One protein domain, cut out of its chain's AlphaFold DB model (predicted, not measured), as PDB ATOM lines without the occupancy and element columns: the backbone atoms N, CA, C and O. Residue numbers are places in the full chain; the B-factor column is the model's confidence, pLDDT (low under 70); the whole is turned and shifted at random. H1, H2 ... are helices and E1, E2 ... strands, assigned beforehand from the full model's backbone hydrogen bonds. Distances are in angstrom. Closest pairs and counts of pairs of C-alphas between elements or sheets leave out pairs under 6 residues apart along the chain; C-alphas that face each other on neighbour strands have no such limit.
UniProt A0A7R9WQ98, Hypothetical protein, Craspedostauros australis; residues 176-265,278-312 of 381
ATOM      1  N   MET A 176     260.698 220.140 312.800       74.69
ATOM      2  CA  MET A 176     260.048 218.842 312.754       74.69
ATOM      3  C   MET A 176     259.501 218.545 314.147       74.69
ATOM      4  O   MET A 176     260.324 218.437 315.060       74.69
ATOM      5  N   PRO A 177     258.182 218.380 314.302       74.00
ATOM      6  CA  PRO A 177     257.607 217.951 315.565       74.00
ATOM      7  C   PRO A 177     258.207 216.631 316.065       74.00
ATOM      8  O   PRO A 177     258.614 215.780 315.261       74.00
ATOM      9  N   GLN A 178     258.286 216.469 317.383       71.88
ATOM     10  CA  GLN A 178     258.674 215.232 318.075       71.88
ATOM     11  C   GLN A 178     257.569 214.879 319.075       71.88
ATOM     12  O   GLN A 178     256.921 215.789 319.571       71.88
ATOM     13  N   GLU A 179     257.351 213.595 319.377       63.09
ATOM     14  CA  GLU A 179     256.252 213.176 320.272       63.09
ATOM     15  C   GLU A 179     256.342 213.811 321.672       63.09
ATOM     16  O   GLU A 179     255.322 214.230 322.202       63.09
ATOM     17  N   ASP A 180     257.554 213.969 322.211       66.00
ATOM     18  CA  ASP A 180     257.798 214.595 323.521       66.00
ATOM     19  C   ASP A 180     258.131 216.097 323.412       66.00
ATOM     20  O   ASP A 180     258.801 216.660 324.277       66.00
ATOM     21  N   ASP A 181     257.772 216.739 322.300       71.62
ATOM     22  CA  ASP A 181     258.007 218.169 322.125       71.62
ATOM     23  C   ASP A 181     257.073 218.964 323.055       71.62
ATOM     24  O   ASP A 181     255.860 218.775 323.004       71.62
ATOM     25  N   ASP A 182     257.625 219.892 323.844       67.44
ATOM     26  CA  ASP A 182     256.867 220.811 324.713       67.44
ATOM     27  C   ASP A 182     255.802 221.618 323.938       67.44
ATOM     28  O   ASP A 182     254.875 222.160 324.531       67.44
ATOM     29  N   GLY A 183     255.935 221.710 322.608       71.94
ATOM     30  CA  GLY A 183     254.947 222.316 321.714       71.94
ATOM     31  C   GLY A 183     253.778 221.406 321.310       71.94
ATOM     32  O   GLY A 183     252.968 221.825 320.481       71.94
ATOM     33  N   TYR A 184     253.688 220.164 321.802       77.50
ATOM     34  CA  TYR A 184     252.520 219.312 321.565       77.50
ATOM     35  C   TYR A 184     251.345 219.791 322.410       77.50
ATOM     36  O   TYR A 184     251.396 219.763 323.637       77.50
ATOM     37  N   MET A 185     250.286 220.228 321.741       71.31
ATOM     38  CA  MET A 185     249.154 220.864 322.418       71.31
ATOM     39  C   MET A 185     247.926 219.961 322.487       71.31
ATOM     40  O   MET A 185     247.220 220.012 323.487       71.31
ATOM     41  N   CYS A 186     247.640 219.176 321.438       69.38
ATOM     42  CA  CYS A 186     246.497 218.260 321.455       69.38
ATOM     43  C   CYS A 186     246.591 217.093 320.468       69.38
ATOM     44  O   CYS A 186     247.264 217.163 319.427       69.38
ATOM     45  N   GLY A 187     245.869 216.030 320.815       65.81
ATOM     46  CA  GLY A 187     245.722 214.809 320.041       65.81
ATOM     47  C   GLY A 187     244.281 214.339 319.871       65.81
ATOM     48  O   GLY A 187     243.357 214.906 320.447       65.81
ATOM     49  N   PRO A 188     244.092 213.230 319.136       61.38
ATOM     50  CA  PRO A 188     242.786 212.597 318.955       61.38
ATOM     51  C   PRO A 188     242.204 212.042 320.265       61.38
ATOM     52  O   PRO A 188     241.030 211.697 320.309       61.38
ATOM     53  N   GLU A 189     243.017 211.958 321.318       63.28
ATOM     54  CA  GLU A 189     242.630 211.520 322.662       63.28
ATOM     55  C   GLU A 189     241.903 212.626 323.455       63.28
ATOM     56  O   GLU A 189     241.266 212.342 324.467       63.28
ATOM     57  N   ASP A 190     242.017 213.891 323.032       63.12
ATOM     58  CA  ASP A 190     241.467 215.025 323.770       63.12
ATOM     59  C   ASP A 190     239.985 215.234 323.397       63.12
ATOM     60  O   ASP A 190     239.612 215.392 322.230       63.12
ATOM     61  N   GLU A 191     239.102 215.192 324.399       54.59
ATOM     62  CA  GLU A 191     237.645 215.378 324.245       54.59
ATOM     63  C   GLU A 191     237.213 216.857 324.317       54.59
ATOM     64  O   GLU A 191     236.034 217.180 324.184       54.59
ATOM     65  N   THR A 192     238.150 217.777 324.559       58.06
ATOM     66  CA  THR A 192     237.873 219.206 324.778       58.06
ATOM     67  C   THR A 192     238.320 220.079 323.611       58.06
ATOM     68  O   THR A 192     239.302 219.771 322.941       58.06
ATOM     69  N   GLU A 193     237.647 221.221 323.417       59.47
ATOM     70  CA  GLU A 193     238.108 222.286 322.518       59.47
ATOM     71  C   GLU A 193     239.565 222.650 322.826       59.47
ATOM     72  O   GLU A 193     239.908 223.025 323.950       59.47
ATOM     73  N   CYS A 194     240.426 222.538 321.816       64.44
ATOM     74  CA  CYS A 194     241.850 222.791 321.962       64.44
ATOM     75  C   CYS A 194     242.172 224.158 321.364       64.44
ATOM     76  O   CYS A 194     242.290 224.325 320.144       64.44
ATOM     77  N   VAL A 195     242.295 225.158 322.237       59.94
ATOM     78  CA  VAL A 195     242.750 226.495 321.850       59.94
ATOM     79  C   VAL A 195     244.257 226.423 321.597       59.94
ATOM     80  O   VAL A 195     245.032 226.066 322.478       59.94
ATOM     81  N   LEU A 196     244.666 226.708 320.359       62.19
ATOM     82  CA  LEU A 196     246.020 226.443 319.865       62.19
ATOM     83  C   LEU A 196     247.019 227.533 320.263       62.19
ATOM     84  O   LEU A 196     248.222 227.291 320.224       62.19
ATOM     85  N   SER A 197     246.526 228.719 320.632       59.72
ATOM     86  CA  SER A 197     247.312 229.794 321.229       59.72
ATOM     87  C   SER A 197     246.411 230.685 322.101       59.72
ATOM     88  O   SER A 197     245.437 231.271 321.619       59.72
ATOM     89  N   ASP A 198     246.708 230.772 323.402       63.09
ATOM     90  CA  ASP A 198     246.031 231.727 324.301       63.09
ATOM     91  C   ASP A 198     246.332 233.175 323.872       63.09
ATOM     92  O   ASP A 198     245.474 234.063 323.937       63.09
ATOM     93  N   ASP A 199     247.543 233.382 323.351       76.19
ATOM     94  CA  ASP A 199     248.037 234.629 322.783       76.19
ATOM     95  C   ASP A 199     248.011 234.605 321.243       76.19
ATOM     96  O   ASP A 199     247.973 233.538 320.631       76.19
ATOM     97  N   PRO A 200     247.974 235.765 320.564       82.56
ATOM     98  CA  PRO A 200     248.108 235.823 319.110       82.56
ATOM     99  C   PRO A 200     249.435 235.221 318.632       82.56
ATOM    100  O   PRO A 200     250.478 235.508 319.210       82.56
ATOM    101  N   VAL A 201     249.386 234.454 317.541       84.19
ATOM    102  CA  VAL A 201     250.541 233.783 316.933       84.19
ATOM    103  C   VAL A 201     251.634 234.781 316.567       84.19
ATOM    104  O   VAL A 201     251.384 235.752 315.841       84.19
ATOM    105  N   ASP A 202     252.857 234.478 316.987       83.88
ATOM    106  CA  ASP A 202     254.075 235.156 316.564       83.88
ATOM    107  C   ASP A 202     254.981 234.264 315.680       83.88
ATOM    108  O   ASP A 202     254.668 233.122 315.337       83.88
ATOM    109  N   GLU A 203     256.105 234.817 315.211       80.56
ATOM    110  CA  GLU A 203     257.060 234.076 314.372       80.56
ATOM    111  C   GLU A 203     257.955 233.103 315.169       80.56
ATOM    112  O   GLU A 203     258.651 232.281 314.574       80.56
ATOM    113  N   GLN A 204     257.973 233.194 316.497       80.25
ATOM    114  CA  GLN A 204     258.791 232.375 317.396       80.25
ATOM    115  C   GLN A 204     258.021 231.165 317.941       80.25
ATOM    116  O   GLN A 204     258.640 230.178 318.354       80.25
ATOM    117  N   ASP A 205     256.694 231.214 317.888       80.94
ATOM    118  CA  ASP A 205     255.792 230.159 318.302       80.94
ATOM    119  C   ASP A 205     256.011 228.874 317.501       80.94
ATOM    120  O   ASP A 205     256.181 228.858 316.276       80.94
ATOM    121  N   ASN A 206     256.011 227.758 318.225       82.31
ATOM    122  CA  ASN A 206     256.181 226.432 317.659       82.31
ATOM    123  C   ASN A 206     255.287 225.438 318.396       82.31
ATOM    124  O   ASN A 206     255.663 224.924 319.448       82.31
ATOM    125  N   TYR A 207     254.141 225.146 317.795       85.69
ATOM    126  CA  TYR A 207     253.145 224.220 318.325       85.69
ATOM    127  C   TYR A 207     252.761 223.192 317.269       85.69
ATOM    128  O   TYR A 207     252.935 223.438 316.075       85.69
ATOM    129  N   TRP A 208     252.248 222.035 317.674       86.31
ATOM    130  CA  TRP A 208     251.754 221.031 316.735       86.31
ATOM    131  C   TRP A 208     250.657 220.154 317.337       86.31
ATOM    132  O   TRP A 208     250.517 220.044 318.557       86.31
ATOM    133  N   TRP A 209     249.878 219.544 316.442       85.38
ATOM    134  CA  TRP A 209     248.614 218.880 316.760       85.38
ATOM    135  C   TRP A 209     248.390 217.668 315.877       85.38
ATOM    136  O   TRP A 209     248.686 217.709 314.678       85.38
ATOM    137  N   ARG A 210     247.794 216.620 316.443       85.19
ATOM    138  CA  ARG A 210     247.267 215.490 315.676       85.19
ATOM    139  C   ARG A 210     245.742 215.558 315.699       85.19
ATOM    140  O   ARG A 210     245.141 215.422 316.755       85.19
ATOM    141  N   LEU A 211     245.147 215.776 314.531       83.00
ATOM    142  CA  LEU A 211     243.695 215.796 314.359       83.00
ATOM    143  C   LEU A 211     243.117 214.379 314.520       83.00
ATOM    144  O   LEU A 211     243.837 213.394 314.318       83.00
ATOM    145  N   SER A 212     241.823 214.284 314.826       77.50
ATOM    146  CA  SER A 212     241.043 213.034 314.900       77.50
ATOM    147  C   SER A 212     241.171 212.198 313.625       77.50
ATOM    148  O   SER A 212     241.457 211.010 313.696       77.50
ATOM    149  N   CYS A 213     241.125 212.843 312.456       74.62
ATOM    150  CA  CYS A 213     241.339 212.230 311.138       74.62
ATOM    151  C   CYS A 213     242.797 211.772 310.879       74.62
ATOM    152  O   CYS A 213     243.215 211.521 309.745       74.62
ATOM    153  N   GLY A 214     243.645 211.756 311.913       78.94
ATOM    154  CA  GLY A 214     245.035 211.306 311.879       78.94
ATOM    155  C   GLY A 214     246.021 212.277 311.223       78.94
ATOM    156  O   GLY A 214     247.231 212.018 311.238       78.94
ATOM    157  N   ARG A 215     245.551 213.390 310.649       84.31
ATOM    158  CA  ARG A 215     246.381 214.446 310.042       84.31
ATOM    159  C   ARG A 215     247.189 215.186 311.103       84.31
ATOM    160  O   ARG A 215     246.779 215.279 312.255       84.31
ATOM    161  N   VAL A 216     248.338 215.735 310.710       87.62
ATOM    162  CA  VAL A 216     249.195 216.490 311.630       87.62
ATOM    163  C   VAL A 216     249.442 217.888 311.102       87.62
ATOM    164  O   VAL A 216     249.925 218.057 309.981       87.62
ATOM    165  N   LEU A 217     249.140 218.882 311.929       89.44
ATOM    166  CA  LEU A 217     249.398 220.290 311.660       89.44
ATOM    167  C   LEU A 217     250.465 220.804 312.626       89.44
ATOM    168  O   LEU A 217     250.567 220.331 313.754       89.44
ATOM    169  N   GLY A 218     251.259 221.777 312.196       88.06
ATOM    170  CA  GLY A 218     252.238 222.418 313.061       88.06
ATOM    171  C   GLY A 218     252.539 223.843 312.642       88.06
ATOM    172  O   GLY A 218     252.596 224.168 311.457       88.06
ATOM    173  N   LEU A 219     252.714 224.692 313.641       86.94
ATOM    174  CA  LEU A 219     253.086 226.082 313.518       86.94
ATOM    175  C   LEU A 219     254.611 226.211 313.559       86.94
ATOM    176  O   LEU A 219     255.269 225.670 314.446       86.94
ATOM    177  N   THR A 220     255.178 226.916 312.588       82.75
ATOM    178  CA  THR A 220     256.604 227.249 312.579       82.75
ATOM    179  C   THR A 220     256.826 228.542 311.802       82.75
ATOM    180  O   THR A 220     256.281 228.709 310.709       82.75
ATOM    181  N   ASN A 221     257.622 229.469 312.342       79.38
ATOM    182  CA  ASN A 221     257.906 230.770 311.722       79.38
ATOM    183  C   ASN A 221     256.629 231.538 311.322       79.38
ATOM    184  O   ASN A 221     256.527 232.043 310.201       79.38
ATOM    185  N   GLY A 222     255.615 231.531 312.192       81.38
ATOM    186  CA  GLY A 222     254.313 232.155 311.935       81.38
ATOM    187  C   GLY A 222     253.489 231.488 310.826       81.38
ATOM    188  O   GLY A 222     252.446 232.009 310.453       81.38
ATOM    189  N   MET A 223     253.921 230.356 310.264       84.50
ATOM    190  CA  MET A 223     253.195 229.609 309.233       84.50
ATOM    191  C   MET A 223     252.584 228.339 309.809       84.50
ATOM    192  O   MET A 223     253.244 227.612 310.547       84.50
ATOM    193  N   LEU A 224     251.368 228.014 309.382       87.31
ATOM    194  CA  LEU A 224     250.754 226.716 309.638       87.31
ATOM    195  C   LEU A 224     251.125 225.754 308.506       87.31
ATOM    196  O   LEU A 224     250.842 226.028 307.337       87.31
ATOM    197  N   LEU A 225     251.752 224.633 308.842       86.81
ATOM    198  CA  LEU A 225     252.194 223.588 307.922       86.81
ATOM    199  C   LEU A 225     251.481 222.267 308.223       86.81
ATOM    200  O   LEU A 225     251.203 221.951 309.375       86.81
ATOM    201  N   GLU A 226     251.235 221.469 307.190       86.81
ATOM    202  CA  GLU A 226     250.800 220.079 307.337       86.81
ATOM    203  C   GLU A 226     252.022 219.154 307.278       86.81
ATOM    204  O   GLU A 226     252.953 219.372 306.494       86.81
ATOM    205  N   TYR A 227     252.001 218.105 308.093       84.75
ATOM    206  CA  TYR A 227     253.054 217.109 308.237       84.75
ATOM    207  C   TYR A 227     252.518 215.701 307.958       84.75
ATOM    208  O   TYR A 227     251.342 215.397 308.148       84.75
ATOM    209  N   ASP A 228     253.402 214.807 307.519       81.56
ATOM    210  CA  ASP A 228     253.069 213.398 307.328       81.56
ATOM    211  C   ASP A 228     252.780 212.741 308.669       81.56
ATOM    212  O   ASP A 228     253.633 212.715 309.553       81.56
ATOM    213  N   SER A 229     251.593 212.161 308.802       78.00
ATOM    214  CA  SER A 229     251.106 211.615 310.071       78.00
ATOM    215  C   SER A 229     251.972 210.493 310.648       78.00
ATOM    216  O   SER A 229     251.886 210.208 311.844       78.00
ATOM    217  N   SER A 230     252.797 209.863 309.805       76.81
ATOM    218  CA  SER A 230     253.595 208.686 310.131       76.81
ATOM    219  C   SER A 230     255.090 208.986 310.300       76.81
ATOM    220  O   SER A 230     255.807 208.268 310.998       76.81
ATOM    221  N   THR A 231     255.595 210.026 309.637       76.94
ATOM    222  CA  THR A 231     257.014 210.409 309.681       76.94
ATOM    223  C   THR A 231     257.264 211.807 310.230       76.94
ATOM    224  O   THR A 231     258.429 212.178 310.364       76.94
ATOM    225  N   LEU A 232     256.208 212.587 310.489       79.56
ATOM    226  CA  LEU A 232     256.219 214.025 310.799       79.56
ATOM    227  C   LEU A 232     257.123 214.836 309.863       79.56
ATOM    228  O   LEU A 232     257.681 215.862 310.238       79.56
ATOM    229  N   ALA A 233     257.311 214.368 308.628       80.81
ATOM    230  CA  ALA A 233     258.009 215.139 307.614       80.81
ATOM    231  C   ALA A 233     257.086 216.263 307.123       80.81
ATOM    232  O   ALA A 233     255.907 215.997 306.889       80.81
ATOM    233  N   PRO A 234     257.586 217.495 306.938       80.38
ATOM    234  CA  PRO A 234     256.759 218.589 306.444       80.38
ATOM    235  C   PRO A 234     256.269 218.301 305.025       80.38
ATOM    236  O   PRO A 234     257.050 217.898 304.162       80.38
ATOM    237  N   LEU A 235     254.982 218.530 304.778       80.19
ATOM    238  CA  LEU A 235     254.338 218.263 303.496       80.19
ATOM    239  C   LEU A 235     254.112 219.538 302.700       80.19
ATOM    240  O   LEU A 235     254.566 219.625 301.551       80.19
ATOM    241  N   GLY A 236     253.464 220.527 303.313       80.19
ATOM    242  CA  GLY A 236     253.168 221.787 302.650       80.19
ATOM    243  C   GLY A 236     252.532 222.849 303.541       80.19
ATOM    244  O   GLY A 236     252.191 222.602 304.693       80.19
ATOM    245  N   LEU A 237     252.405 224.051 302.982       83.25
ATOM    246  CA  LEU A 237     251.864 225.233 303.653       83.25
ATOM    247  C   LEU A 237     250.337 225.182 303.727       83.25
ATOM    248  O   LEU A 237     249.707 225.142 302.678       83.25
ATOM    249  N   VAL A 238     249.748 225.290 304.914       84.88
ATOM    250  CA  VAL A 238     248.297 225.450 305.134       84.88
ATOM    251  C   VAL A 238     247.919 226.931 305.185       84.88
ATOM    252  O   VAL A 238     247.064 227.374 304.422       84.88
ATOM    253  N   VAL A 239     248.603 227.717 306.022       84.00
ATOM    254  CA  VAL A 239     248.414 229.175 306.145       84.00
ATOM    255  C   VAL A 239     249.776 229.850 306.246       84.00
ATOM    256  O   VAL A 239     250.651 229.385 306.972       84.00
ATOM    257  N   SER A 240     249.976 230.930 305.493       83.00
ATOM    258  CA  SER A 240     251.216 231.712 305.524       83.00
ATOM    259  C   SER A 240     251.237 232.739 306.651       83.00
ATOM    260  O   SER A 240     250.197 233.168 307.146       83.00
ATOM    261  N   ALA A 241     252.444 233.173 307.014       82.12
ATOM    262  CA  ALA A 241     252.662 234.125 308.098       82.12
ATOM    263  C   ALA A 241     251.970 235.477 307.883       82.12
ATOM    264  O   ALA A 241     251.516 236.086 308.844       82.12
ATOM    265  N   ASP A 242     251.801 235.921 306.633       80.31
ATOM    266  CA  ASP A 242     251.088 237.166 306.314       80.31
ATOM    267  C   ASP A 242     249.596 237.145 306.681       80.31
ATOM    268  O   ASP A 242     248.984 238.206 306.791       80.31
ATOM    269  N   GLU A 243     249.016 235.959 306.853       81.31
ATOM    270  CA  GLU A 243     247.607 235.762 307.192       81.31
ATOM    271  C   GLU A 243     247.394 235.335 308.646       81.31
ATOM    272  O   GLU A 243     246.320 235.601 309.191       81.31
ATOM    273  N   LEU A 244     248.393 234.677 309.243       84.62
ATOM    274  CA  LEU A 244     248.292 234.016 310.541       84.62
ATOM    275  C   LEU A 244     248.872 234.826 311.701       84.62
ATOM    276  O   LEU A 244     248.332 234.768 312.802       84.62
ATOM    277  N   VAL A 245     249.950 235.580 311.471       85.88
ATOM    278  CA  VAL A 245     250.595 236.368 312.530       85.88
ATOM    279  C   VAL A 245     249.611 237.404 313.076       85.88
ATOM    280  O   VAL A 245     248.983 238.143 312.316       85.88
ATOM    281  N   GLY A 246     249.481 237.458 314.404       84.38
ATOM    282  CA  GLY A 246     248.512 238.312 315.096       84.38
ATOM    283  C   GLY A 246     247.092 237.740 315.184       84.38
ATOM    284  O   GLY A 246     246.211 238.404 315.724       84.38
ATOM    285  N   LYS A 247     246.856 236.519 314.692       85.06
ATOM    286  CA  LYS A 247     245.611 235.765 314.903       85.06
ATOM    287  C   LYS A 247     245.848 234.590 315.838       85.06
ATOM    288  O   LYS A 247     246.981 234.215 316.109       85.06
ATOM    289  N   ARG A 248     244.765 233.995 316.318       84.88
ATOM    290  CA  ARG A 248     244.769 232.761 317.105       84.88
ATOM    291  C   ARG A 248     244.240 231.618 316.263       84.88
ATOM    292  O   ARG A 248     243.520 231.851 315.292       84.88
ATOM    293  N   ILE A 249     244.577 230.392 316.640       84.81
ATOM    294  CA  ILE A 249     244.083 229.183 315.977       84.81
ATOM    295  C   ILE A 249     243.342 228.338 317.030       84.81
ATOM    296  O   ILE A 249     243.699 228.358 318.207       84.81
ATOM    297  N   ALA A 250     242.287 227.626 316.643       80.94
ATOM    298  CA  ALA A 250     241.624 226.620 317.481       80.94
ATOM    299  C   ALA A 250     241.316 225.354 316.661       80.94
ATOM    300  O   ALA A 250     241.005 225.461 315.471       80.94
ATOM    301  N   VAL A 251     241.391 224.178 317.291       80.38
ATOM    302  CA  VAL A 251     240.747 222.952 316.790       80.38
ATOM    303  C   VAL A 251     239.505 222.706 317.633       80.38
ATOM    304  O   VAL A 251     239.584 222.625 318.861       80.38
ATOM    305  N   ILE A 252     238.362 222.621 316.961       75.88
ATOM    306  CA  ILE A 252     237.045 222.481 317.578       75.88
ATOM    307  C   ILE A 252     236.426 221.183 317.074       75.88
ATOM    308  O   ILE A 252     236.395 220.942 315.868       75.88
ATOM    309  N   ASP A 253     235.937 220.361 317.993       73.25
ATOM    310  CA  ASP A 253     235.141 219.181 317.668       73.25
ATOM    311  C   ASP A 253     233.735 219.625 317.228       73.25
ATOM    312  O   ASP A 253     233.135 220.501 317.857       73.25
ATOM    313  N   SER A 254     233.209 219.066 316.138       67.94
ATOM    314  CA  SER A 254     231.844 219.360 315.694       67.94
ATOM    315  C   SER A 254     230.797 218.804 316.669       67.94
ATOM    316  O   SER A 254     229.645 219.247 316.651       67.94
ATOM    317  N   GLY A 255     231.194 217.857 317.530       61.59
ATOM    318  CA  GLY A 255     230.301 217.103 318.402       61.59
ATOM    319  C   GLY A 255     229.481 216.052 317.651       61.59
ATOM    320  O   GLY A 255     228.518 215.537 318.215       61.59
ATOM    321  N   ILE A 256     229.834 215.773 316.390       57.09
ATOM    322  CA  ILE A 256     229.235 214.754 315.533       57.09
ATOM    323  C   ILE A 256     230.342 213.760 315.168       57.09
ATOM    324  O   ILE A 256     231.390 214.136 314.638       57.09
ATOM    325  N   GLU A 257     230.119 212.484 315.466       55.97
ATOM    326  CA  GLU A 257     230.984 211.407 314.978       55.97
ATOM    327  C   GLU A 257     230.776 211.281 313.456       55.97
ATOM    328  O   GLU A 257     229.628 211.264 313.007       55.97
ATOM    329  N   GLU A 258     231.842 211.211 312.636       52.25
ATOM    330  CA  GLU A 258     231.707 211.152 311.160       52.25
ATOM    331  C   GLU A 258     230.819 209.972 310.719       52.25
ATOM    332  O   GLU A 258     230.104 210.065 309.719       52.25
ATOM    333  N   CYS A 259     230.762 208.914 311.533       46.31
ATOM    334  CA  CYS A 259     229.888 207.753 311.375       46.31
ATOM    335  C   CYS A 259     228.373 208.065 311.410       46.31
ATOM    336  O   CYS A 259     227.574 207.219 311.007       46.31
ATOM    337  N   GLU A 260     227.941 209.243 311.876       39.81
ATOM    338  CA  GLU A 260     226.520 209.621 311.948       39.81
ATOM    339  C   GLU A 260     226.014 210.393 310.713       39.81
ATOM    340  O   GLU A 260     224.801 210.575 310.550       39.81
ATOM    341  N   ILE A 261     226.899 210.836 309.810       39.47
ATOM    342  CA  ILE A 261     226.518 211.694 308.676       39.47
ATOM    343  C   ILE A 261     226.281 210.860 307.410       39.47
ATOM    344  O   ILE A 261     227.062 210.883 306.463       39.47
ATOM    345  N   ASN A 262     225.131 210.183 307.349       36.88
ATOM    346  CA  ASN A 262     224.567 209.684 306.090       36.88
ATOM    347  C   ASN A 262     223.362 210.552 305.687       36.88
ATOM    348  O   ASN A 262     222.276 210.459 306.264       36.88
ATOM    349  N   PHE A 263     223.539 211.425 304.689       37.19
ATOM    350  CA  PHE A 263     222.426 212.160 304.082       37.19
ATOM    351  C   PHE A 263     221.801 211.331 302.962       37.19
ATOM    352  O   PHE A 263     222.134 211.525 301.796       37.19
ATOM    353  N   ASP A 264     220.825 210.493 303.307       34.78
ATOM    354  CA  ASP A 264     219.854 210.001 302.332       34.78
ATOM    355  C   ASP A 264     218.459 210.555 302.611       34.78
ATOM    356  O   ASP A 264     217.980 210.632 303.745       34.78
ATOM    357  N   ALA A 265     217.798 210.945 301.520       44.00
ATOM    358  CA  ALA A 265     216.532 211.666 301.478       44.00
ATOM    359  C   ALA A 265     215.324 210.930 302.095       44.00
ATOM    360  O   ALA A 265     214.231 211.484 302.052       44.00
ATOM    361  N   GLU A 278     241.265 200.395 311.875       38.38
ATOM    362  CA  GLU A 278     242.056 200.397 313.122       38.38
ATOM    363  C   GLU A 278     242.354 201.773 313.779       38.38
ATOM    364  O   GLU A 278     243.393 202.390 313.528       38.38
ATOM    365  N   GLY A 279     241.533 202.156 314.765       42.16
ATOM    366  CA  GLY A 279     242.038 202.733 316.020       42.16
ATOM    367  C   GLY A 279     241.832 204.222 316.303       42.16
ATOM    368  O   GLY A 279     242.383 204.683 317.299       42.16
ATOM    369  N   PHE A 280     241.056 204.965 315.513       44.00
ATOM    370  CA  PHE A 280     240.667 206.335 315.863       44.00
ATOM    371  C   PHE A 280     239.175 206.520 315.592       44.00
ATOM    372  O   PHE A 280     238.745 206.320 314.462       44.00
ATOM    373  N   ASP A 281     238.395 206.884 316.614       51.53
ATOM    374  CA  ASP A 281     237.020 207.343 316.411       51.53
ATOM    375  C   ASP A 281     237.104 208.643 315.594       51.53
ATOM    376  O   ASP A 281     237.561 209.682 316.090       51.53
ATOM    377  N   GLU A 282     236.776 208.564 314.302       57.72
ATOM    378  CA  GLU A 282     236.833 209.690 313.371       57.72
ATOM    379  C   GLU A 282     235.743 210.706 313.752       57.72
ATOM    380  O   GLU A 282     234.585 210.634 313.348       57.72
ATOM    381  N   ARG A 283     236.107 211.642 314.632       69.12
ATOM    382  CA  ARG A 283     235.276 212.791 315.012       69.12
ATOM    383  C   ARG A 283     235.478 213.909 314.002       69.12
ATOM    384  O   ARG A 283     236.623 214.213 313.655       69.12
ATOM    385  N   GLU A 284     234.410 214.552 313.547       71.19
ATOM    386  CA  GLU A 284     234.546 215.666 312.610       71.19
ATOM    387  C   GLU A 284     235.122 216.890 313.347       71.19
ATOM    388  O   GLU A 284     234.575 217.366 314.338       71.19
ATOM    389  N   GLN A 285     236.257 217.415 312.873       75.75
ATOM    390  CA  GLN A 285     236.956 218.537 313.507       75.75
ATOM    391  C   GLN A 285     237.082 219.739 312.570       75.75
ATOM    392  O   GLN A 285     237.487 219.630 311.411       75.75
ATOM    393  N   ALA A 286     236.819 220.927 313.110       79.38
ATOM    394  CA  ALA A 286     237.040 222.199 312.444       79.38
ATOM    395  C   ALA A 286     238.353 222.835 312.912       79.38
ATOM    396  O   ALA A 286     238.569 223.069 314.101       79.38
ATOM    397  N   VAL A 287     239.212 223.190 311.955       82.94
ATOM    398  CA  VAL A 287     240.389 224.027 312.207       82.94
ATOM    399  C   VAL A 287     240.010 225.470 311.897       82.94
ATOM    400  O   VAL A 287     239.639 225.784 310.763       82.94
ATOM    401  N   ILE A 288     240.096 226.361 312.880       81.62
ATOM    402  CA  ILE A 288     239.721 227.770 312.718       81.62
ATOM    403  C   ILE A 288     240.880 228.704 313.042       81.62
ATOM    404  O   ILE A 288     241.696 228.410 313.909       81.62
ATOM    405  N   MET A 289     240.916 229.865 312.393       84.25
ATOM    406  CA  MET A 289     241.696 231.015 312.844       84.25
ATOM    407  C   MET A 289     240.765 232.177 313.181       84.25
ATOM    408  O   MET A 289     239.754 232.362 312.507       84.25
ATOM    409  N   TYR A 290     241.094 232.971 314.194       78.75
ATOM    410  CA  TYR A 290     240.281 234.120 314.592       78.75
ATOM    411  C   TYR A 290     241.132 235.289 315.090       78.75
ATOM    412  O   TYR A 290     242.245 235.094 315.582       78.75
ATOM    413  N   ASP A 291     240.635 236.511 314.909       82.12
ATOM    414  CA  ASP A 291     241.320 237.743 315.313       82.12
ATOM    415  C   ASP A 291     240.832 238.274 316.680       82.12
ATOM    416  O   ASP A 291     239.959 237.691 317.329       82.12
ATOM    417  N   GLU A 292     241.386 239.407 317.126       80.62
ATOM    418  CA  GLU A 292     240.982 240.075 318.376       80.62
ATOM    419  C   GLU A 292     239.520 240.565 318.371       80.62
ATOM    420  O   GLU A 292     238.937 240.783 319.435       80.62
ATOM    421  N   ASN A 293     238.915 240.727 317.189       78.38
ATOM    422  CA  ASN A 293     237.516 241.115 317.020       78.38
ATOM    423  C   ASN A 293     236.568 239.905 316.977       78.38
ATOM    424  O   ASN A 293     235.361 240.095 316.806       78.38
ATOM    425  N   TYR A 294     237.091 238.685 317.149       76.62
ATOM    426  CA  TYR A 294     236.373 237.422 316.979       76.62
ATOM    427  C   TYR A 294     235.837 237.207 315.552       76.62
ATOM    428  O   TYR A 294     234.837 236.515 315.355       76.62
ATOM    429  N   GLU A 295     236.498 237.772 314.539       73.81
ATOM    430  CA  GLU A 295     236.263 237.403 313.145       73.81
ATOM    431  C   GLU A 295     236.886 236.028 312.885       73.81
ATOM    432  O   GLU A 295     238.107 235.865 312.877       73.81
ATOM    433  N   VAL A 296     236.034 235.019 312.695       76.50
ATOM    434  CA  VAL A 296     236.447 233.619 312.546       76.50
ATOM    435  C   VAL A 296     236.553 233.236 311.072       76.50
ATOM    436  O   VAL A 296     235.620 233.420 310.293       76.50
ATOM    437  N   THR A 297     237.674 232.626 310.695       76.31
ATOM    438  CA  THR A 297     237.871 231.957 309.407       76.31
ATOM    439  C   THR A 297     238.067 230.463 309.618       76.31
ATOM    440  O   THR A 297     238.977 230.046 310.329       76.31
ATOM    441  N   VAL A 298     237.248 229.649 308.956       75.88
ATOM    442  CA  VAL A 298     237.392 228.188 308.962       75.88
ATOM    443  C   VAL A 298     238.377 227.769 307.871       75.88
ATOM    444  O   VAL A 298     238.212 228.129 306.702       75.88
ATOM    445  N   ILE A 299     239.399 227.003 308.245       81.62
ATOM    446  CA  ILE A 299     240.386 226.436 307.328       81.62
ATOM    447  C   ILE A 299     239.834 225.105 306.822       81.62
ATOM    448  O   ILE A 299     239.837 224.103 307.528       81.62
ATOM    449  N   GLN A 300     239.347 225.110 305.584       77.94
ATOM    450  CA  GLN A 300     238.752 223.930 304.961       77.94
ATOM    451  C   GLN A 300     239.830 222.981 304.406       77.94
ATOM    452  O   GLN A 300     240.769 223.462 303.756       77.94
ATOM    453  N   PRO A 301     239.698 221.656 304.597       75.50
ATOM    454  CA  PRO A 301     240.537 220.688 303.903       75.50
ATOM    455  C   PRO A 301     240.233 220.660 302.393       75.50
ATOM    456  O   PRO A 301     239.190 221.107 301.914       75.50
ATOM    457  N   ASN A 302     241.169 220.128 301.611       74.62
ATOM    458  CA  ASN A 302     240.971 219.807 300.200       74.62
ATOM    459  C   ASN A 302     240.048 218.578 300.044       74.62
ATOM    460  O   ASN A 302     239.827 217.836 300.992       74.62
ATOM    461  N   GLU A 303     239.613 218.284 298.811       67.56
ATOM    462  CA  GLU A 303     238.802 217.088 298.479       67.56
ATOM    463  C   GLU A 303     239.427 215.744 298.907       67.56
ATOM    464  O   GLU A 303     238.722 214.749 299.004       67.56
ATOM    465  N   ASP A 304     240.745 215.688 299.114       69.81
ATOM    466  CA  ASP A 304     241.460 214.502 299.607       69.81
ATOM    467  C   ASP A 304     241.742 214.544 301.122       69.81
ATOM    468  O   ASP A 304     242.521 213.749 301.635       69.81
ATOM    469  N   GLY A 305     241.157 215.497 301.849       75.75
ATOM    470  CA  GLY A 305     241.346 215.673 303.292       75.75
ATOM    471  C   GLY A 305     242.668 216.338 303.700       75.75
ATOM    472  O   GLY A 305     242.893 216.571 304.883       75.75
ATOM    473  N   SER A 306     243.564 216.658 302.757       78.69
ATOM    474  CA  SER A 306     244.791 217.417 303.060       78.69
ATOM    475  C   SER A 306     244.479 218.895 303.299       78.69
ATOM    476  O   SER A 306     243.647 219.469 302.604       78.69
ATOM    477  N   TYR A 307     245.186 219.548 304.213       79.50
ATOM    478  CA  TYR A 307     245.008 220.966 304.541       79.50
ATOM    479  C   TYR A 307     245.977 221.879 303.786       79.50
ATOM    480  O   TYR A 307     245.717 223.075 303.644       79.50
ATOM    481  N   TRP A 308     247.104 221.366 303.279       79.31
ATOM    482  CA  TRP A 308     248.047 222.231 302.570       79.31
ATOM    483  C   TRP A 308     247.418 222.872 301.323       79.31
ATOM    484  O   TRP A 308     246.630 222.283 300.576       79.31
ATOM    485  N   ARG A 309     247.827 224.102 301.030       72.25
ATOM    486  CA  ARG A 309     247.359 224.882 299.893       72.25
ATOM    487  C   ARG A 309     247.871 224.287 298.593       72.25
ATOM    488  O   ARG A 309     249.063 224.276 298.293       72.25
ATOM    489  N   LYS A 310     246.943 223.886 297.730       65.81
ATOM    490  CA  LYS A 310     247.232 223.557 296.330       65.81
ATOM    491  C   LYS A 310     247.180 224.838 295.487       65.81
ATOM    492  O   LYS A 310     246.274 225.028 294.682       65.81
ATOM    493  N   ILE A 311     248.154 225.737 295.682       55.59
ATOM    494  CA  ILE A 311     248.182 227.067 295.026       55.59
ATOM    495  C   ILE A 311     248.330 226.955 293.503       55.59
ATOM    496  O   ILE A 311     247.809 227.776 292.746       55.59
ATOM    497  N   VAL A 312     249.025 225.920 293.029       49.62
ATOM    498  CA  VAL A 312     249.276 225.705 291.604       49.62
ATOM    499  C   VAL A 312     248.729 224.345 291.192       49.62
ATOM    500  O   VAL A 312     249.076 223.314 291.765       49.62
TER     501      VAL A 312
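AT A GLANCE: This is residues 176 to 265 and 278 to 312 of the 381 residues of the protein "Hypothetical protein" of Craspedostauros australis (UniProt A0A7R9WQ98). Two strongly twisted sheets, E1 to E5 and E6 to E8, stand partly face to face amid little regular structure; residues 262 to 265 stick out. The printed part has 125 residues, 48 in named elements: mostly strand. Sheet E1 E2 E3 E4 E5 is mixed, with a meander, successive antiparallel neighbours, E2 to E5; H1 precedes antiparallel E6 E7 E8. It is compact, radius of gyration of the C-alphas 14.4 A, spanning 46 by 35 by 35 A.

IN THESE COORDINATES: E1, residues 184 to 186, begins at C-alpha (252.520, 219.312, 321.565). E2 is 208 to 210, E3 216 to 220, E4 223 to 227, E5 234 to 239, H1 241 to 244. E6, 248 to 257, spans 25.5 A; E7, 283 to 290, 21.9 A. E8, 296 to 299, ends at C-alpha (240.386, 226.436, 307.328).

HOW THE PARTS SIT: In hairpin E3 and E4, N 218 and O 225 are within hydrogen-bond range, 2.8 A. H1, too short for O i to N i+4 pairs, only grazes that sheet. E6 and E7 are antiparallel, N 250 to O 288 2.9 A.

THE WHOLE: Residues 266 to 277 are cut out; C-alphas 265 and 278 are 30.2 A apart. Link E1 to E2 is long. Residues 254 to 265 are among 39 under pLDDT 70.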